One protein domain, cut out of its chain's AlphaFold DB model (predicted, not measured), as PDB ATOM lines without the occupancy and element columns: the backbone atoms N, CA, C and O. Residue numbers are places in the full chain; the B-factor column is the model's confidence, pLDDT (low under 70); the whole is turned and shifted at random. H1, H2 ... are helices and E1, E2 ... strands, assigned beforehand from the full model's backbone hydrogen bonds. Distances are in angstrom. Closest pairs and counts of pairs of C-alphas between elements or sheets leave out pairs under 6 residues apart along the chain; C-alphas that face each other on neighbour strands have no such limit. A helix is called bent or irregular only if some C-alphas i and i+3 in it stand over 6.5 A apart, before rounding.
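Overview. This is residues 2 to 25, 59 to 85, 116 to 181 and 288 to 319 of the 512 residues of the protein "C2H2-type domain-containing protein" of Strongyloides papillosus (UniProt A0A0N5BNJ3). Helices cluster round H5 in the middle, with H2, H3 and H4 on one side of it and H7a, the first arm of bent H7, on the other. H1 stands beyond H4, hairpin E1-E2 packs on H3 through E2, and residues 80 to 85 stick out after H2. The printed part has 149 residues with seven named helices and two named strands, in the order H1 H2 E1 E2 H3 H4 H5 H6 H7; the sheet, E1 - E2, is antiparallel. It is mostly helix and compact, with a radius of gyration of the C-alphas of 15.7 A and spans of 43 by 37 by 36 A.

Along the chain. H1, residues 2 to 21, begins at C-alpha 2 (44.943, 2.022, 36.737), measures 28.0 A and has a kink of 36 degrees near residue 15. H2, residues 59 to 79, measures 30.5 A. E1, residues 116 to 118, and E2, residues 125 to 127, precede H3, residues 130 to 140, H4, residues 142 to 149, and H5, residues 157 to 171, 21.1 A. H6, residues 288 to 291, is only just irregular: C-alphas 288 and 291 are 6.7 A apart. H7, residues 296 to 318, was assigned as one helix by its hydrogen bonds but is bent, with C-alphas 307 and 310 7.1 A apart; its arms are H7a, residues 296 to 307, and H7b, residues 310 to 318, which is irregular, with C-alphas 315 and 318 6.8 A apart, and ends at C-alpha 318 (35.371, -30.695, 64.134).

Arrangement. The hub H5 touches H4, closest C-alphas Ile 145 and Ser 163, 5.7 A. It touches H3 about perpendicular at 74 degrees, Val 137 and Ile 168 being the closest C-alphas, 6.2 A. N 117 and O 126 of E1 and E2 are 2.8 A apart, within hydrogen-bond range. Every O i to N i+4 pair is within range in H3, H4, H5 and H7a, against 12 of 16 in H1, 16 of 17 in H2 and 1 of 5 in H7b, where 2 of 6 O i to N i+3 pairs are; H6 is too short.

Size, cuts and confidence. Cuts leave gaps of 24.7 A between C-alphas 25 and 59, 21.3 A between 85 and 116, and 12.3 A between 181 and 288. Of the links printed whole, none is long. Residues 2 to 25, 82 to 84 and 315 to 319 have pLDDT under 70.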
ATOM      1  N   THR A   2      45.481   3.248  37.372       37.34
ATOM      2  CA  THR A   2      44.943   2.022  36.737       37.34
ATOM      3  C   THR A   2      46.034   1.033  36.307       37.34
ATOM      4  O   THR A   2      46.018  -0.105  36.757       37.34
ATOM      5  N   SER A   3      47.050   1.489  35.569       41.06
ATOM      6  CA  SER A   3      48.163   0.656  35.064       41.06
ATOM      7  C   SER A   3      48.885  -0.185  36.130       41.06
ATOM      8  O   SER A   3      49.328  -1.302  35.869       41.06
ATOM      9  N   GLN A   4      48.980   0.324  37.359       41.09
ATOM     10  CA  GLN A   4      49.657  -0.347  38.472       41.09
ATOM     11  C   GLN A   4      48.788  -1.427  39.145       41.09
ATOM     12  O   GLN A   4      49.311  -2.303  39.834       41.09
ATOM     13  N   LEU A   5      47.466  -1.396  38.938       45.22
ATOM     14  CA  LEU A   5      46.568  -2.495  39.308       45.22
ATOM     15  C   LEU A   5      46.665  -3.635  38.287       45.22
ATOM     16  O   LEU A   5      46.726  -4.793  38.693       45.22
ATOM     17  N   ASP A   6      46.757  -3.311  36.996       44.97
ATOM     18  CA  ASP A   6      46.835  -4.305  35.921       44.97
ATOM     19  C   ASP A   6      48.161  -5.090  35.944       44.97
ATOM     20  O   ASP A   6      48.150  -6.315  35.836       44.97
ATOM     21  N   ALA A   7      49.298  -4.430  36.204       51.84
ATOM     22  CA  ALA A   7      50.599  -5.102  36.344       51.84
ATOM     23  C   ALA A   7      50.663  -6.058  37.557       51.84
ATOM     24  O   ALA A   7      51.195  -7.168  37.467       51.84
ATOM     25  N   ASN A   8      50.075  -5.658  38.692       50.34
ATOM     26  CA  ASN A   8      49.951  -6.532  39.861       50.34
ATOM     27  C   ASN A   8      49.007  -7.708  39.587       50.34
ATOM     28  O   ASN A   8      49.275  -8.821  40.036       50.34
ATOM     29  N   ALA A   9      47.934  -7.484  38.823       48.97
ATOM     30  CA  ALA A   9      47.037  -8.544  38.393       48.97
ATOM     31  C   ALA A   9      47.757  -9.543  37.467       48.97
ATOM     32  O   ALA A   9      47.674 -10.742  37.705       48.97
ATOM     33  N   GLU A  10      48.528  -9.081  36.478       49.59
ATOM     34  CA  GLU A  10      49.345  -9.923  35.587       49.59
ATOM     35  C   GLU A  10      50.329 -10.833  36.341       49.59
ATOM     36  O   GLU A  10      50.347 -12.042  36.099       49.59
ATOM     37  N   SER A  11      51.124 -10.269  37.257       57.12
ATOM     38  CA  SER A  11      52.080 -11.020  38.090       57.12
ATOM     39  C   SER A  11      51.372 -12.113  38.901       57.12
ATOM     40  O   SER A  11      51.688 -13.300  38.790       57.12
ATOM     41  N   PHE A  12      50.319 -11.715  39.617       50.06
ATOM     42  CA  PHE A  12      49.485 -12.593  40.429       50.06
ATOM     43  C   PHE A  12      48.797 -13.688  39.596       50.06
ATOM     44  O   PHE A  12      48.749 -14.848  40.005       50.06
ATOM     45  N   PHE A  13      48.300 -13.368  38.396       53.31
ATOM     46  CA  PHE A  13      47.664 -14.342  37.510       53.31
ATOM     47  C   PHE A  13      48.651 -15.339  36.883       53.31
ATOM     48  O   PHE A  13      48.254 -16.482  36.636       53.31
ATOM     49  N   ARG A  14      49.915 -14.959  36.638       55.53
ATOM     50  CA  ARG A  14      50.939 -15.889  36.118       55.53
ATOM     51  C   ARG A  14      51.221 -17.026  37.097       55.53
ATOM     52  O   ARG A  14      51.214 -18.180  36.679       55.53
ATOM     53  N   GLU A  15      51.401 -16.716  38.378       51.28
ATOM     54  CA  GLU A  15      51.575 -17.725  39.434       51.28
ATOM     55  C   GLU A  15      50.327 -18.622  39.554       51.28
ATOM     56  O   GLU A  15      50.414 -19.845  39.635       51.28
ATOM     57  N   ILE A  16      49.143 -18.014  39.442       50.72
ATOM     58  CA  ILE A  16      47.841 -18.666  39.623       50.72
ATOM     59  C   ILE A  16      47.429 -19.651  38.520       50.72
ATOM     60  O   ILE A  16      46.766 -20.645  38.829       50.72
ATOM     61  N   PHE A  17      47.717 -19.368  37.246       51.34
ATOM     62  CA  PHE A  17      47.207 -20.182  36.129       51.34
ATOM     63  C   PHE A  17      48.171 -21.283  35.666       51.34
ATOM     64  O   PHE A  17      47.768 -22.148  34.886       51.34
ATOM     65  N   CYS A  18      49.391 -21.334  36.208       53.47
ATOM     66  CA  CYS A  18      50.278 -22.491  36.063       53.47
ATOM     67  C   CYS A  18      49.659 -23.773  36.654       53.47
ATOM     68  O   CYS A  18      49.703 -24.818  36.005       53.47
ATOM     69  N   ASP A  19      48.983 -23.687  37.804       47.81
ATOM     70  CA  ASP A  19      48.295 -24.836  38.417       47.81
ATOM     71  C   ASP A  19      47.070 -25.301  37.614       47.81
ATOM     72  O   ASP A  19      46.794 -26.498  37.522       47.81
ATOM     73  N   PHE A  20      46.348 -24.367  36.987       44.69
ATOM     74  CA  PHE A  20      45.209 -24.688  36.117       44.69
ATOM     75  C   PHE A  20      45.666 -25.436  34.850       44.69
ATOM     76  O   PHE A  20      45.022 -26.391  34.415       44.69
ATOM     77  N   ARG A  21      46.829 -25.052  34.302       49.91
ATOM     78  CA  ARG A  21      47.412 -25.611  33.069       49.91
ATOM     79  C   ARG A  21      47.769 -27.098  33.173       49.91
ATOM     80  O   ARG A  21      47.682 -27.807  32.178       49.91
ATOM     81  N   ASN A  22      48.105 -27.582  34.368       51.28
ATOM     82  CA  ASN A  22      48.439 -28.991  34.622       51.28
ATOM     83  C   ASN A  22      47.196 -29.861  34.934       51.28
ATOM     84  O   ASN A  22      47.327 -31.016  35.345       51.28
ATOM     85  N   GLY A  23      45.986 -29.294  34.820       44.88
ATOM     86  CA  GLY A  23      44.775 -29.821  35.451       44.88
ATOM     87  C   GLY A  23      43.672 -30.362  34.537       44.88
ATOM     88  O   GLY A  23      42.806 -31.069  35.054       44.88
ATOM     89  N   LEU A  24      43.654 -30.089  33.233       46.03
ATOM     90  CA  LEU A  24      42.585 -30.575  32.342       46.03
ATOM     91  C   LEU A  24      42.998 -31.880  31.630       46.03
ATOM     92  O   LEU A  24      44.166 -32.026  31.264       46.03
ATOM     93  N   PRO A  25      42.091 -32.865  31.473       37.25
ATOM     94  CA  PRO A  25      42.434 -34.139  30.851       37.25
ATOM     95  C   PRO A  25      42.687 -33.973  29.343       37.25
ATOM     96  O   PRO A  25      41.805 -33.559  28.604       37.25
ATOM     97  N   GLN A  59      35.327 -12.830  19.089       92.75
ATOM     98  CA  GLN A  59      34.339 -13.911  19.223       92.75
ATOM     99  C   GLN A  59      34.430 -14.614  20.588       92.75
ATOM    100  O   GLN A  59      33.420 -14.743  21.285       92.75
ATOM    101  N   ILE A  60      35.643 -14.978  21.021       93.19
ATOM    102  CA  ILE A  60      35.886 -15.573  22.347       93.19
ATOM    103  C   ILE A  60      35.486 -14.598  23.466       93.19
ATOM    104  O   ILE A  60      34.797 -14.970  24.422       93.19
ATOM    105  N   GLY A  61      35.873 -13.325  23.338       94.56
ATOM    106  CA  GLY A  61      35.513 -12.276  24.288       94.56
ATOM    107  C   GLY A  61      33.998 -12.113  24.453       94.56
ATOM    108  O   GLY A  61      33.534 -11.899  25.582       94.56
ATOM    109  N   ASN A  62      33.238 -12.260  23.367       96.00
ATOM    110  CA  ASN A  62      31.778 -12.203  23.354       96.00
ATOM    111  C   ASN A  62      31.152 -13.455  23.982       96.00
ATOM    112  O   ASN A  62      30.321 -13.308  24.879       96.00
ATOM    113  N   PHE A  63      31.612 -14.660  23.623       96.38
ATOM    114  CA  PHE A  63      31.140 -15.925  24.213       96.38
ATOM    115  C   PHE A  63      31.270 -15.950  25.744       96.38
ATOM    116  O   PHE A  63      30.313 -16.276  26.454       96.38
ATOM    117  N   ILE A  64      32.428 -15.535  26.273       97.00
ATOM    118  CA  ILE A  64      32.653 -15.468  27.726       97.00
ATOM    119  C   ILE A  64      31.699 -14.448  28.365       97.00
ATOM    120  O   ILE A  64      31.114 -14.717  29.412       97.00
ATOM    121  N   SER A  65      31.501 -13.287  27.731       96.75
ATOM    122  CA  SER A  65      30.624 -12.231  28.260       96.75
ATOM    123  C   SER A  65      29.148 -12.657  28.256       96.75
ATOM    124  O   SER A  65      28.439 -12.419  29.233       96.75
ATOM    125  N   GLN A  66      28.695 -13.352  27.207       97.06
ATOM    126  CA  GLN A  66      27.359 -13.949  27.132       97.06
ATOM    127  C   GLN A  66      27.165 -15.023  28.210       97.06
ATOM    128  O   GLN A  66      26.187 -14.969  28.954       97.06
ATOM    129  N   THR A  67      28.121 -15.941  28.361       96.62
ATOM    130  CA  THR A  67      28.078 -16.995  29.390       96.62
ATOM    131  C   THR A  67      28.018 -16.400  30.800       96.62
ATOM    132  O   THR A  67      27.235 -16.845  31.637       96.62
ATOM    133  N   VAL A  68      28.779 -15.336  31.069       97.06
ATOM    134  CA  VAL A  68      28.720 -14.609  32.346       97.06
ATOM    135  C   VAL A  68      27.369 -13.910  32.555       97.06
ATOM    136  O   VAL A  68      26.870 -13.873  33.683       97.06
ATOM    137  N   ASN A  69      26.729 -13.401  31.500       96.44
ATOM    138  CA  ASN A  69      25.371 -12.860  31.591       96.44
ATOM    139  C   ASN A  69      24.345 -13.957  31.922       96.44
ATOM    140  O   ASN A  69      23.554 -13.768  32.846       96.44
ATOM    141  N   GLU A  70      24.406 -15.122  31.269       95.62
ATOM    142  CA  GLU A  70      23.569 -16.286  31.610       95.62
ATOM    143  C   GLU A  70      23.754 -16.703  33.082       95.62
ATOM    144  O   GLU A  70      22.780 -16.825  33.827       95.62
ATOM    145  N   ILE A  71      25.004 -16.823  33.545       95.19
ATOM    146  CA  ILE A  71      25.358 -17.145  34.940       95.19
ATOM    147  C   ILE A  71      24.779 -16.124  35.936       95.19
ATOM    148  O   ILE A  71      24.400 -16.499  37.054       95.19
ATOM    149  N   ASN A  72      24.697 -14.843  35.565       95.25
ATOM    150  CA  ASN A  72      24.077 -13.800  36.385       95.25
ATOM    151  C   ASN A  72      22.538 -13.875  36.369       95.25
ATOM    152  O   ASN A  72      21.921 -13.663  37.416       95.25
ATOM    153  N   ILE A  73      21.916 -14.229  35.238       94.44
ATOM    154  CA  ILE A  73      20.457 -14.437  35.130       94.44
ATOM    155  C   ILE A  73      20.001 -15.564  36.066       94.44
ATOM    156  O   ILE A  73      19.037 -15.377  36.804       94.44
ATOM    157  N   MET A  74      20.745 -16.675  36.149       93.38
ATOM    158  CA  MET A  74      20.441 -17.777  37.084       93.38
ATOM    159  C   MET A  74      20.336 -17.323  38.547       93.38
ATOM    160  O   MET A  74      19.534 -17.852  39.315       93.38
ATOM    161  N   LEU A  75      21.164 -16.350  38.941       92.38
ATOM    162  CA  LEU A  75      21.163 -15.793  40.290       92.38
ATOM    163  C   LEU A  75      20.046 -14.763  40.484       92.38
ATOM    164  O   LEU A  75      19.475 -14.678  41.570       92.38
ATOM    165  N   HIS A  76      19.703 -14.008  39.440       91.81
ATOM    166  CA  HIS A  76      18.536 -13.131  39.454       91.81
ATOM    167  C   HIS A  76      17.239 -13.942  39.600       91.81
ATOM    168  O   HIS A  76      16.438 -13.639  40.476       91.81
ATOM    169  N   GLU A  77      17.083 -15.034  38.843       90.44
ATOM    170  CA  GLU A  77      15.972 -15.995  38.970       90.44
ATOM    171  C   GLU A  77      15.912 -16.712  40.330       90.44
ATOM    172  O   GLU A  77      14.891 -17.315  40.660       90.44
ATOM    173  N   TYR A  78      17.000 -16.716  41.104       88.25
ATOM    174  CA  TYR A  78      16.973 -17.130  42.506       88.25
ATOM    175  C   TYR A  78      16.448 -15.996  43.394       88.25
ATOM    176  O   TYR A  78      15.501 -16.206  44.148       88.25
ATOM    177  N   LYS A  79      17.014 -14.788  43.262       88.31
ATOM    178  CA  LYS A  79      16.621 -13.601  44.044       88.31
ATOM    179  C   LYS A  79      15.170 -13.166  43.810       88.31
ATOM    180  O   LYS A  79      14.576 -12.591  44.711       88.31
ATOM    181  N   SER A  80      14.606 -13.441  42.633       88.44
ATOM    182  CA  SER A  80      13.217 -13.125  42.273       88.44
ATOM    183  C   SER A  80      12.209 -14.216  42.652       88.44
ATOM    184  O   SER A  80      11.060 -14.155  42.219       88.44
ATOM    185  N   ARG A  81      12.616 -15.266  43.378       84.31
ATOM    186  CA  ARG A  81      11.661 -16.241  43.918       84.31
ATOM    187  C   ARG A  81      11.095 -15.692  45.210       84.31
ATOM    188  O   ARG A  81      11.759 -15.745  46.242       84.31
ATOM    189  N   ASP A  82       9.837 -15.275  45.145       59.97
ATOM    190  CA  ASP A  82       9.012 -14.943  46.304       59.97
ATOM    191  C   ASP A  82       8.666 -16.204  47.119       59.97
ATOM    192  O   ASP A  82       7.517 -16.625  47.250       59.97
ATOM    193  N   THR A  83       9.689 -16.815  47.708       68.81
ATOM    194  CA  THR A  83       9.577 -17.552  48.966       68.81
ATOM    195  C   THR A  83      10.021 -16.602  50.073       68.81
ATOM    196  O   THR A  83      11.172 -16.705  50.512       68.81
ATOM    197  N   PRO A  84       9.169 -15.640  50.492       64.75
ATOM    198  CA  PRO A  84       9.492 -14.777  51.611       64.75
ATOM    199  C   PRO A  84       9.737 -15.660  52.829       64.75
ATOM    200  O   PRO A  84       8.873 -16.441  53.240       64.75
ATOM    201  N   LEU A  85      10.933 -15.544  53.398       74.44
ATOM    202  CA  LEU A  85      11.155 -16.026  54.747       74.44
ATOM    203  C   LEU A  85      10.303 -15.162  55.670       74.44
ATOM    204  O   LEU A  85      10.255 -13.939  55.527       74.44
ATOM    205  N   PHE A 116      29.636  -7.053  55.961       96.88
ATOM    206  CA  PHE A 116      30.331  -6.789  54.712       96.88
ATOM    207  C   PHE A 116      31.770  -7.295  54.803       96.88
ATOM    208  O   PHE A 116      32.429  -7.171  55.833       96.88
ATOM    209  N   VAL A 117      32.270  -7.838  53.696       97.00
ATOM    210  CA  VAL A 117      33.653  -8.286  53.520       97.00
ATOM    211  C   VAL A 117      34.296  -7.530  52.364       97.00
ATOM    212  O   VAL A 117      33.649  -7.217  51.361       97.00
ATOM    213  N   LYS A 118      35.590  -7.228  52.485       98.31
ATOM    214  CA  LYS A 118      36.351  -6.546  51.431       98.31
ATOM    215  C   LYS A 118      36.863  -7.560  50.417       98.31
ATOM    216  O   LYS A 118      37.556  -8.505  50.780       98.31
ATOM    217  N   CYS A 119      36.556  -7.340  49.140       98.56
ATOM    218  CA  CYS A 119      37.132  -8.116  48.048       98.56
ATOM    219  C   CYS A 119      38.659  -7.940  48.028       98.56
ATOM    220  O   CYS A 119      39.156  -6.817  47.920       98.56
ATOM    221  N   ALA A 120      39.412  -9.039  48.071       98.00
ATOM    222  CA  ALA A 120      40.872  -9.005  48.076       98.00
ATOM    223  C   ALA A 120      41.467  -8.300  46.840       98.00
ATOM    224  O   ALA A 120      42.497  -7.639  46.973       98.00
ATOM    225  N   PHE A 121      40.810  -8.389  45.675       96.81
ATOM    226  CA  PHE A 121      41.290  -7.812  44.412       96.81
ATOM    227  C   PHE A 121      41.020  -6.301  44.333       96.81
ATOM    228  O   PHE A 121      41.952  -5.508  44.306       96.81
ATOM    229  N   CYS A 122      39.748  -5.879  44.333       98.00
ATOM    230  CA  CYS A 122      39.373  -4.471  44.108       98.00
ATOM    231  C   CYS A 122      39.077  -3.665  45.384       98.00
ATOM    232  O   CYS A 122      38.619  -2.528  45.286       98.00
ATOM    233  N   LYS A 123      39.281  -4.254  46.572       97.88
ATOM    234  CA  LYS A 123      39.098  -3.664  47.918       97.88
ATOM    235  C   LYS A 123      37.688  -3.155  48.264       97.88
ATOM    236  O   LYS A 123      37.468  -2.720  49.392       97.88
ATOM    237  N   ARG A 124      36.724  -3.252  47.342       98.25
ATOM    238  CA  ARG A 124      35.317  -2.886  47.568       98.25
ATOM    239  C   ARG A 124      34.674  -3.788  48.615       98.25
ATOM    240  O   ARG A 124      34.932  -4.992  48.644       98.25
ATOM    241  N   GLU A 125      33.796  -3.200  49.414       98.25
ATOM    242  CA  GLU A 125      32.936  -3.920  50.347       98.25
ATOM    243  C   GLU A 125      31.778  -4.594  49.601       98.25
ATOM    244  O   GLU A 125      31.195  -4.042  48.663       98.25
ATOM    245  N   VAL A 126      31.488  -5.830  49.995       97.62
ATOM    246  CA  VAL A 126      30.455  -6.703  49.432       97.62
ATOM    247  C   VAL A 126      29.778  -7.392  50.607       97.62
ATOM    248  O   VAL A 126      30.466  -7.752  51.560       97.62
ATOM    249  N   LYS A 127      28.457  -7.596  50.571       96.62
ATOM    250  CA  LYS A 127      27.785  -8.408  51.598       96.62
ATOM    251  C   LYS A 127      28.431  -9.794  51.668       96.62
ATOM    252  O   LYS A 127      28.815 -10.351  50.638       96.62
ATOM    253  N   GLU A 128      28.568 -10.333  52.874       95.81
ATOM    254  CA  GLU A 128      29.279 -11.595  53.117       95.81
ATOM    255  C   GLU A 128      28.569 -12.824  52.514       95.81
ATOM    256  O   GLU A 128      29.202 -13.853  52.244       95.81
ATOM    257  N   ASP A 129      27.268 -12.709  52.241       94.81
ATOM    258  CA  ASP A 129      26.466 -13.764  51.634       94.81
ATOM    259  C   ASP A 129      27.026 -14.240  50.275       94.81
ATOM    260  O   ASP A 129      27.611 -13.486  49.487       94.81
ATOM    261  N   TYR A 130      26.861 -15.536  49.992       96.00
ATOM    262  CA  TYR A 130      27.428 -16.142  48.787       96.00
ATOM    263  C   TYR A 130      26.876 -15.530  47.491       96.00
ATOM    264  O   TYR A 130      27.637 -15.340  46.541       96.00
ATOM    265  N   ALA A 131      25.588 -15.176  47.448       95.12
ATOM    266  CA  ALA A 131      24.966 -14.614  46.254       95.12
ATOM    267  C   ALA A 131      25.590 -13.256  45.894       95.12
ATOM    268  O   ALA A 131      25.949 -13.032  44.738       95.12
ATOM    269  N   SER A 132      25.792 -12.374  46.872       96.06
ATOM    270  CA  SER A 132      26.439 -11.074  46.675       96.06
ATOM    271  C   SER A 132      27.911 -11.206  46.281       96.06
ATOM    272  O   SER A 132      28.356 -10.517  45.361       96.06
ATOM    273  N   ARG A 133      28.669 -12.123  46.903       97.50
ATOM    274  CA  ARG A 133      30.070 -12.401  46.521       97.50
ATOM    275  C   ARG A 133      30.192 -12.969  45.103       97.50
ATOM    276  O   ARG A 133      31.063 -12.537  44.346       97.50
ATOM    277  N   ARG A 134      29.296 -13.884  44.723       97.38
ATOM    278  CA  ARG A 134      29.192 -14.460  43.374       97.38
ATOM    279  C   ARG A 134      28.864 -13.391  42.336       97.38
ATOM    280  O   ARG A 134      29.599 -13.240  41.364       97.38
ATOM    281  N   GLU A 135      27.806 -12.612  42.565       97.19
ATOM    282  CA  GLU A 135      27.401 -11.510  41.686       97.19
ATOM    283  C   GLU A 135      28.519 -10.475  41.514       97.19
ATOM    284  O   GLU A 135      28.801 -10.045  40.395       97.19
ATOM    285  N   HIS A 136      29.194 -10.108  42.607       98.12
ATOM    286  CA  HIS A 136      30.335  -9.201  42.564       98.12
ATOM    287  C   HIS A 136      31.426  -9.714  41.620       98.12
ATOM    288  O   HIS A 136      31.890  -8.954  40.772       98.12
ATOM    289  N   VAL A 137      31.821 -10.986  41.735       98.25
ATOM    290  CA  VAL A 137      32.884 -11.558  40.897       98.25
ATOM    291  C   VAL A 137      32.488 -11.606  39.432       98.25
ATOM    292  O   VAL A 137      33.204 -11.051  38.600       98.25
ATOM    293  N   PHE A 138      31.330 -12.184  39.117       97.81
ATOM    294  CA  PHE A 138      30.892 -12.311  37.730       97.81
ATOM    295  C   PHE A 138      30.615 -10.949  37.066       97.81
ATOM    296  O   PHE A 138      30.823 -10.822  35.863       97.81
ATOM    297  N   LYS A 139      30.228  -9.901  37.812       96.81
ATOM    298  CA  LYS A 139      30.034  -8.548  37.246       96.81
ATOM    299  C   LYS A 139      31.285  -7.663  37.229       96.81
ATOM    300  O   LYS A 139      31.394  -6.813  36.350       96.81
ATOM    301  N   ARG A 140      32.194  -7.772  38.207       98.00
ATOM    302  CA  ARG A 140      33.331  -6.834  38.372       98.00
ATOM    303  C   ARG A 140      34.686  -7.405  37.963       98.00
ATOM    304  O   ARG A 140      35.552  -6.617  37.603       98.00
ATOM    305  N   HIS A 141      34.854  -8.727  37.967       97.94
ATOM    306  CA  HIS A 141      36.124  -9.406  37.668       97.94
ATOM    307  C   HIS A 141      36.063 -10.210  36.357       97.94
ATOM    308  O   HIS A 141      36.750 -11.216  36.193       97.94
ATOM    309  N   LEU A 142      35.254  -9.753  35.391       97.12
ATOM    310  CA  LEU A 142      35.127 -10.367  34.061       97.12
ATOM    311  C   LEU A 142      36.470 -10.435  33.311       97.12
ATOM    312  O   LEU A 142      36.730 -11.418  32.622       97.12
ATOM    313  N   SER A 143      37.340  -9.433  33.463       96.94
ATOM    314  CA  SER A 143      38.703  -9.455  32.908       96.94
ATOM    315  C   SER A 143      39.540 -10.595  33.497       96.94
ATOM    316  O   SER A 143      40.213 -11.305  32.756       96.94
ATOM    317  N   SER A 144      39.434 -10.834  34.806       97.19
ATOM    318  CA  SER A 144      40.091 -11.947  35.499       97.19
ATOM    319  C   SER A 144      39.554 -13.306  35.035       97.19
ATOM    320  O   SER A 144      40.337 -14.230  34.824       97.19
ATOM    321  N   ILE A 145      38.235 -13.421  34.816       97.38
ATOM    322  CA  ILE A 145      37.608 -14.636  34.266       97.38
ATOM    323  C   ILE A 145      38.141 -14.910  32.854       97.38
ATOM    324  O   ILE A 145      38.592 -16.025  32.591       97.38
ATOM    325  N   LYS A 146      38.145 -13.889  31.978       96.75
ATOM    326  CA  LYS A 146      38.690 -13.963  30.609       96.75
ATOM    327  C   LYS A 146      40.162 -14.374  30.604       96.75
ATOM    328  O   LYS A 146      40.530 -15.272  29.855       96.75
ATOM    329  N   TYR A 147      40.985 -13.780  31.471       96.00
ATOM    330  CA  TYR A 147      42.389 -14.170  31.633       96.00
ATOM    331  C   TYR A 147      42.514 -15.651  32.003       96.00
ATOM    332  O   TYR A 147      43.343 -16.356  31.434       96.00
ATOM    333  N   GLY A 148      41.678 -16.138  32.925       94.88
ATOM    334  CA  GLY A 148      41.768 -17.509  33.421       94.88
ATOM    335  C   GLY A 148      41.456 -18.601  32.403       94.88
ATOM    336  O   GLY A 148      41.996 -19.696  32.516       94.88
ATOM    337  N   VAL A 149      40.649 -18.294  31.384       96.31
ATOM    338  CA  VAL A 149      40.323 -19.232  30.296       96.31
ATOM    339  C   VAL A 149      41.120 -18.979  29.009       96.31
ATOM    340  O   VAL A 149      41.006 -19.760  28.073       96.31
ATOM    341  N   ARG A 150      41.977 -17.946  28.948       94.44
ATOM    342  CA  ARG A 150      42.666 -17.507  27.710       94.44
ATOM    343  C   ARG A 150      43.556 -18.562  27.034       94.44
ATOM    344  O   ARG A 150      43.881 -18.418  25.865       94.44
ATOM    345  N   ASN A 151      43.989 -19.572  27.791       92.88
ATOM    346  CA  ASN A 151      44.866 -20.655  27.333       92.88
ATOM    347  C   ASN A 151      44.101 -21.966  27.063       92.88
ATOM    348  O   ASN A 151      44.725 -22.972  26.725       92.88
ATOM    349  N   VAL A 152      42.781 -21.990  27.268       93.56
ATOM    350  CA  VAL A 152      41.935 -23.142  26.939       93.56
ATOM    351  C   VAL A 152      41.583 -23.034  25.459       93.56
ATOM    352  O   VAL A 152      41.051 -22.020  25.020       93.56
ATOM    353  N   LYS A 153      41.929 -24.066  24.685       93.25
ATOM    354  CA  LYS A 153      41.786 -24.064  23.222       93.25
ATOM    355  C   LYS A 153      40.319 -23.981  22.783       93.25
ATOM    356  O   LYS A 153      39.986 -23.195  21.905       93.25
ATOM    357  N   ASP A 154      39.468 -24.767  23.437       94.31
ATOM    358  CA  ASP A 154      38.053 -24.939  23.117       94.31
ATOM    359  C   ASP A 154      37.234 -24.561  24.373       94.31
ATOM    360  O   ASP A 154      36.902 -25.416  25.189       94.31
ATOM    361  N   ILE A 155      37.013 -23.259  24.606       95.81
ATOM    362  CA  ILE A 155      36.453 -22.742  25.875       95.81
ATOM    363  C   ILE A 155      34.980 -23.138  26.032       95.81
ATOM    364  O   ILE A 155      34.129 -22.711  25.250       95.81
ATOM    365  N   THR A 156      34.665 -23.868  27.101       95.94
ATOM    366  CA  THR A 156      33.298 -24.293  27.441       95.94
ATOM    367  C   THR A 156      32.585 -23.326  28.393       95.94
ATOM    368  O   THR A 156      33.195 -22.436  29.001       95.94
ATOM    369  N   LYS A 157      31.272 -23.519  28.598       96.50
ATOM    370  CA  LYS A 157      30.537 -22.793  29.653       96.50
ATOM    371  C   LYS A 157      30.997 -23.220  31.050       96.50
ATOM    372  O   LYS A 157      31.052 -22.391  31.965       96.50
ATOM    373  N   THR A 158      31.379 -24.488  31.202       95.62
ATOM    374  CA  THR A 158      31.979 -25.030  32.428       95.62
ATOM    375  C   THR A 158      33.284 -24.325  32.801       95.62
ATOM    376  O   THR A 158      33.442 -23.937  33.962       95.62
ATOM    377  N   ASP A 159      34.180 -24.069  31.842       95.94
ATOM    378  CA  ASP A 159      35.455 -23.376  32.099       95.94
ATOM    379  C   ASP A 159      35.241 -21.959  32.640       95.94
ATOM    380  O   ASP A 159      35.867 -21.551  33.623       95.94
ATOM    381  N   VAL A 160      34.306 -21.211  32.041       97.31
ATOM    382  CA  VAL A 160      33.943 -19.852  32.476       97.31
ATOM    383  C   VAL A 160      33.366 -19.860  33.897       97.31
ATOM    384  O   VAL A 160      33.743 -19.023  34.726       97.31
ATOM    385  N   LEU A 161      32.491 -20.821  34.210       97.00
ATOM    386  CA  LEU A 161      31.901 -20.983  35.542       97.00
ATOM    387  C   LEU A 161      32.962 -21.326  36.600       97.00
ATOM    388  O   LEU A 161      33.010 -20.692  37.658       97.00
ATOM    389  N   PHE A 162      33.824 -22.303  36.315       96.62
ATOM    390  CA  PHE A 162      34.857 -22.766  37.241       96.62
ATOM    391  C   PHE A 162      35.955 -21.716  37.448       96.62
ATOM    392  O   PHE A 162      36.366 -21.494  38.589       96.62
ATOM    393  N   SER A 163      36.356 -20.996  36.395       97.44
ATOM    394  CA  SER A 163      37.222 -19.812  36.500       97.44
ATOM    395  C   SER A 163      36.622 -18.778  37.467       97.44
ATOM    396  O   SER A 163      37.286 -18.336  38.410       97.44
ATOM    397  N   GLY A 164      35.322 -18.484  37.332       97.88
ATOM    398  CA  GLY A 164      34.592 -17.619  38.261       97.88
ATOM    399  C   GLY A 164      34.594 -18.120  39.713       97.88
ATOM    400  O   GLY A 164      34.869 -17.337  40.623       97.88
ATOM    401  N   PHE A 165      34.372 -19.417  39.956       97.69
ATOM    402  CA  PHE A 165      34.445 -20.006  41.304       97.69
ATOM    403  C   PHE A 165      35.835 -19.868  41.949       97.69
ATOM    404  O   PHE A 165      35.933 -19.496  43.123       97.69
ATOM    405  N   LEU A 166      36.912 -20.095  41.189       96.56
ATOM    406  CA  LEU A 166      38.287 -19.893  41.668       96.56
ATOM    407  C   LEU A 166      38.563 -18.421  42.004       96.56
ATOM    408  O   LEU A 166      39.278 -18.118  42.963       96.56
ATOM    409  N   ILE A 167      37.976 -17.489  41.250       97.75
ATOM    410  CA  ILE A 167      38.092 -16.053  41.523       97.75
ATOM    411  C   ILE A 167      37.267 -15.654  42.756       97.75
ATOM    412  O   ILE A 167      37.747 -14.831  43.534       97.75
ATOM    413  N   ILE A 168      36.104 -16.268  43.023       97.94
ATOM    414  CA  ILE A 168      35.363 -16.082  44.292       97.94
ATOM    415  C   ILE A 168      36.220 -16.503  45.486       97.94
ATOM    416  O   ILE A 168      36.358 -15.724  46.430       97.94
ATOM    417  N   GLN A 169      36.835 -17.687  45.431       96.69
ATOM    418  CA  GLN A 169      37.727 -18.174  46.488       96.69
ATOM    419  C   GLN A 169      38.890 -17.197  46.748       96.69
ATOM    420  O   GLN A 169      39.211 -16.906  47.895       96.69
ATOM    421  N   LYS A 170      39.492 -16.639  45.691       95.88
ATOM    422  CA  LYS A 170      40.626 -15.702  45.798       95.88
ATOM    423  C   LYS A 170      40.220 -14.291  46.222       95.88
ATOM    424  O   LYS A 170      40.964 -13.634  46.944       95.88
ATOM    425  N   CYS A 171      39.038 -13.831  45.820       97.88
ATOM    426  CA  CYS A 171      38.472 -12.563  46.276       97.88
ATOM    427  C   CYS A 171      38.086 -12.598  47.759       97.88
ATOM    428  O   CYS A 171      38.109 -11.550  48.404       97.88
ATOM    429  N   PHE A 172      37.722 -13.771  48.287       97.25
ATOM    430  CA  PHE A 172      37.180 -13.941  49.634       97.25
ATOM    431  C   PHE A 172      37.764 -15.203  50.311       97.25
ATOM    432  O   PHE A 172      37.031 -16.161  50.560       97.25
ATOM    433  N   PRO A 173      39.076 -15.228  50.627       95.81
ATOM    434  CA  PRO A 173      39.789 -16.444  51.049       95.81
ATOM    435  C   PRO A 173      39.335 -17.020  52.398       95.81
ATOM    436  O   PRO A 173      39.563 -18.196  52.669       95.81
ATOM    437  N   ASN A 174      38.673 -16.210  53.230       95.00
ATOM    438  CA  ASN A 174      38.105 -16.639  54.511       95.00
ATOM    439  C   ASN A 174      36.700 -17.253  54.363       95.00
ATOM    440  O   ASN A 174      36.168 -17.814  55.319       95.00
ATOM    441  N   SER A 175      36.070 -17.142  53.190       94.25
ATOM    442  CA  SER A 175      34.731 -17.677  52.954       94.25
ATOM    443  C   SER A 175      34.782 -19.156  52.580       94.25
ATOM    444  O   SER A 175      35.345 -19.529  51.556       94.25
ATOM    445  N   ILE A 176      34.100 -19.993  53.364       93.31
ATOM    446  CA  ILE A 176      34.020 -21.444  53.134       93.31
ATOM    447  C   ILE A 176      33.307 -21.781  51.809       93.31
ATOM    448  O   ILE A 176      33.704 -22.699  51.093       93.31
ATOM    449  N   VAL A 177      32.241 -21.041  51.485       95.88
ATOM    450  CA  VAL A 177      31.417 -21.259  50.286       95.88
ATOM    451  C   VAL A 177      31.922 -20.388  49.135       95.88
ATOM    452  O   VAL A 177      31.867 -19.152  49.216       95.88
ATOM    453  N   CYS A 178      32.359 -21.028  48.049       96.75
ATOM    454  CA  CYS A 178      32.795 -20.378  46.808       96.75
ATOM    455  C   CYS A 178      32.104 -20.913  45.536       96.75
ATOM    456  O   CYS A 178      32.220 -20.282  44.485       96.75
ATOM    457  N   THR A 179      31.342 -22.010  45.617       96.75
ATOM    458  CA  THR A 179      30.663 -22.640  44.464       96.75
ATOM    459  C   THR A 179      29.154 -22.801  44.655       96.75
ATOM    460  O   THR A 179      28.678 -22.957  45.777       96.75
ATOM    461  N   ASP A 180      28.420 -22.894  43.542       96.56
ATOM    462  CA  ASP A 180      26.975 -23.194  43.499       96.56
ATOM    463  C   ASP A 180      26.615 -24.636  43.950       96.56
ATOM    464  O   ASP A 180      25.448 -25.038  43.970       96.56
ATOM    465  N   PHE A 181      27.628 -25.435  44.295       96.06
ATOM    466  CA  PHE A 181      27.552 -26.863  44.623       96.06
ATOM    467  C   PHE A 181      27.821 -27.142  46.105       96.06
ATOM    468  O   PHE A 181      27.765 -28.294  46.536       96.06
ATOM    469  N   TYR A 288      19.988 -25.434  35.598       88.56
ATOM    470  CA  TYR A 288      20.631 -24.474  34.698       88.56
ATOM    471  C   TYR A 288      21.931 -25.009  34.071       88.56
ATOM    472  O   TYR A 288      22.285 -24.584  32.978       88.56
ATOM    473  N   TYR A 289      22.607 -25.976  34.707       88.31
ATOM    474  CA  TYR A 289      23.852 -26.568  34.185       88.31
ATOM    475  C   TYR A 289      23.620 -27.801  33.306       88.31
ATOM    476  O   TYR A 289      24.548 -28.264  32.654       88.31
ATOM    477  N   LYS A 290      22.382 -28.317  33.223       84.31
ATOM    478  CA  LYS A 290      22.031 -29.449  32.339       84.31
ATOM    479  C   LYS A 290      22.321 -29.198  30.854       84.31
ATOM    480  O   LYS A 290      22.370 -30.149  30.085       84.31
ATOM    481  N   HIS A 291      22.465 -27.932  30.471       84.25
ATOM    482  CA  HIS A 291      22.743 -27.481  29.108       84.25
ATOM    483  C   HIS A 291      24.059 -26.690  29.024       84.25
ATOM    484  O   HIS A 291      24.219 -25.872  28.123       84.25
ATOM    485  N   PHE A 292      24.965 -26.870  29.995       81.88
ATOM    486  CA  PHE A 292      26.313 -26.308  29.906       81.88
ATOM    487  C   PHE A 292      27.159 -27.172  28.983       81.88
ATOM    488  O   PHE A 292      27.471 -26.736  27.884       81.88
ATOM    489  N   ASP A 293      27.440 -28.404  29.407       84.25
ATOM    490  CA  ASP A 293      28.278 -29.366  28.695       84.25
ATOM    491  C   ASP A 293      27.817 -30.791  29.065       84.25
ATOM    492  O   ASP A 293      27.386 -31.020  30.198       84.25
ATOM    493  N   GLU A 294      27.907 -31.760  28.147       84.19
ATOM    494  CA  GLU A 294      27.476 -33.151  28.408       84.19
ATOM    495  C   GLU A 294      28.264 -33.784  29.572       84.19
ATOM    496  O   GLU A 294      27.697 -34.437  30.451       84.19
ATOM    497  N   ASP A 295      29.564 -33.482  29.646       85.50
ATOM    498  CA  ASP A 295      30.492 -33.962  30.672       85.50
ATOM    499  C   ASP A 295      30.498 -33.131  31.970       85.50
ATOM    500  O   ASP A 295      31.346 -33.360  32.841       85.50
ATOM    501  N   PHE A 296      29.550 -32.200  32.165       88.62
ATOM    502  CA  PHE A 296      29.527 -31.280  33.318       88.62
ATOM    503  C   PHE A 296      29.775 -31.981  34.668       88.62
ATOM    504  O   PHE A 296      30.560 -31.515  35.495       88.62
ATOM    505  N   THR A 297      29.155 -33.147  34.880       87.94
ATOM    506  CA  THR A 297      29.298 -33.933  36.121       87.94
ATOM    507  C   THR A 297      30.718 -34.492  36.312       87.94
ATOM    508  O   THR A 297      31.206 -34.562  37.442       87.94
ATOM    509  N   CYS A 298      31.405 -34.864  35.228       88.50
ATOM    510  CA  CYS A 298      32.788 -35.352  35.251       88.50
ATOM    511  C   CYS A 298      33.778 -34.210  35.543       88.50
ATOM    512  O   CYS A 298      34.662 -34.325  36.406       88.50
ATOM    513  N   CYS A 299      33.572 -33.065  34.887       90.44
ATOM    514  CA  CYS A 299      34.333 -31.841  35.126       90.44
ATOM    515  C   CYS A 299      34.184 -31.369  36.582       90.44
ATOM    516  O   CYS A 299      35.174 -31.017  37.226       90.44
ATOM    517  N   LEU A 300      32.972 -31.441  37.137       90.62
ATOM    518  CA  LEU A 300      32.654 -31.041  38.508       90.62
ATOM    519  C   LEU A 300      33.375 -31.884  39.581       90.62
ATOM    520  O   LEU A 300      33.875 -31.334  40.565       90.62
ATOM    521  N   GLU A 301      33.498 -33.199  39.381       89.94
ATOM    522  CA  GLU A 301      34.316 -34.071  40.241       89.94
ATOM    523  C   GLU A 301      35.809 -33.734  40.159       89.94
ATOM    524  O   GLU A 301      36.509 -33.677  41.175       89.94
ATOM    525  N   THR A 302      36.299 -33.469  38.948       92.44
ATOM    526  CA  THR A 302      37.695 -33.075  38.717       92.44
ATOM    527  C   THR A 302      38.010 -31.743  39.402       92.44
ATOM    528  O   THR A 302      39.044 -31.622  40.066       92.44
ATOM    529  N   PHE A 303      37.088 -30.781  39.321       92.88
ATOM    530  CA  PHE A 303      37.166 -29.491  40.004       92.88
ATOM    531  C   PHE A 303      37.202 -29.649  41.530       92.88
ATOM    532  O   PHE A 303      38.111 -29.117  42.173       92.88
ATOM    533  N   LYS A 304      36.271 -30.424  42.116       93.38
ATOM    534  CA  LYS A 304      36.228 -30.701  43.567       93.38
ATOM    535  C   LYS A 304      37.584 -31.209  44.063       93.38
ATOM    536  O   LYS A 304      38.174 -30.620  44.974       93.38
ATOM    537  N   LYS A 305      38.095 -32.263  43.416       92.00
ATOM    538  CA  LYS A 305      39.333 -32.948  43.812       92.00
ATOM    539  C   LYS A 305      40.558 -32.034  43.771       92.00
ATOM    540  O   LYS A 305      41.408 -32.135  44.654       92.00
ATOM    541  N   LYS A 306      40.641 -31.138  42.783       91.19
ATOM    542  CA  LYS A 306      41.790 -30.235  42.589       91.19
ATOM    543  C   LYS A 306      41.713 -28.955  43.418       91.19
ATOM    544  O   LYS A 306      42.734 -28.510  43.935       91.19
ATOM    545  N   HIS A 307      40.525 -28.374  43.579       91.50
ATOM    546  CA  HIS A 307      40.393 -27.001  44.078       91.50
ATOM    547  C   HIS A 307      39.629 -26.860  45.398       91.50
ATOM    548  O   HIS A 307      39.757 -25.821  46.041       91.50
ATOM    549  N   LEU A 308      38.888 -27.880  45.849       89.50
ATOM    550  CA  LEU A 308      38.095 -27.802  47.087       89.50
ATOM    551  C   LEU A 308      38.583 -28.724  48.207       89.50
ATOM    552  O   LEU A 308      38.400 -28.382  49.373       89.50
ATOM    553  N   ASN A 309      39.245 -29.847  47.906       87.25
ATOM    554  CA  ASN A 309      39.682 -30.809  48.932       87.25
ATOM    555  C   ASN A 309      40.523 -30.171  50.061       87.25
ATOM    556  O   ASN A 309      40.344 -30.499  51.230       87.25
ATOM    557  N   HIS A 310      41.392 -29.203  49.747       86.62
ATOM    558  CA  HIS A 310      42.192 -28.499  50.757       86.62
ATOM    559  C   HIS A 310      41.380 -27.521  51.631       86.62
ATOM    560  O   HIS A 310      41.814 -27.199  52.736       86.62
ATOM    561  N   LEU A 311      40.222 -27.039  51.159       82.19
ATOM    562  CA  LEU A 311      39.276 -26.263  51.969       82.19
ATOM    563  C   LEU A 311      38.447 -27.187  52.863       82.19
ATOM    564  O   LEU A 311      38.335 -26.943  54.061       82.19
ATOM    565  N   LEU A 312      37.919 -28.277  52.297       79.56
ATOM    566  CA  LEU A 312      37.112 -29.259  53.026       79.56
ATOM    567  C   LEU A 312      37.907 -29.858  54.203       79.56
ATOM    568  O   LEU A 312      37.427 -29.852  55.336       79.56
ATOM    569  N   ASN A 313      39.171 -30.231  53.974       80.06
ATOM    570  CA  ASN A 313      40.058 -30.788  55.004       80.06
ATOM    571  C   ASN A 313      40.446 -29.803  56.124       80.06
ATOM    572  O   ASN A 313      40.888 -30.235  57.189       80.06
ATOM    573  N   LYS A 314      40.306 -28.484  55.923       77.19
ATOM    574  CA  LYS A 314      40.502 -27.506  57.011       77.19
ATOM    575  C   LYS A 314      39.326 -27.507  57.988       77.19
ATOM    576  O   LYS A 314      39.538 -27.276  59.177       77.19
ATOM    577  N   ASN A 315      38.124 -27.807  57.500       65.44
ATOM    578  CA  ASN A 315      36.884 -27.715  58.268       65.44
ATOM    579  C   ASN A 315      36.532 -29.018  59.002       65.44
ATOM    580  O   ASN A 315      35.914 -28.966  60.061       65.44
ATOM    581  N   THR A 316      36.972 -30.182  58.511       59.88
ATOM    582  CA  THR A 316      36.695 -31.498  59.129       59.88
ATOM    583  C   THR A 316      37.392 -31.741  60.476       59.88
ATOM    584  O   THR A 316      37.131 -32.753  61.127       59.88
ATOM    585  N   LYS A 317      38.213 -30.799  60.968       52.75
ATOM    586  CA  LYS A 317      38.797 -30.841  62.325       52.75
ATOM    587  C   LYS A 317      37.763 -30.846  63.461       52.75
ATOM    588  O   LYS A 317      38.133 -31.135  64.593       52.75
ATOM    589  N   THR A 318      36.489 -30.570  63.181       52.88
ATOM    590  CA  THR A 318      35.371 -30.695  64.134       52.88
ATOM    591  C   THR A 318      34.824 -32.125  64.283       52.88
ATOM    592  O   THR A 318      33.834 -32.325  64.978       52.88
ATOM    593  N   GLY A 319      35.464 -33.134  63.676       44.75
ATOM    594  CA  GLY A 319      35.230 -34.550  63.995       44.75
ATOM    595  C   GLY A 319      34.044 -35.217  63.292       44.75
ATOM    596  O   GLY A 319      33.799 -36.397  63.523       44.75
TER     597      GLY A 319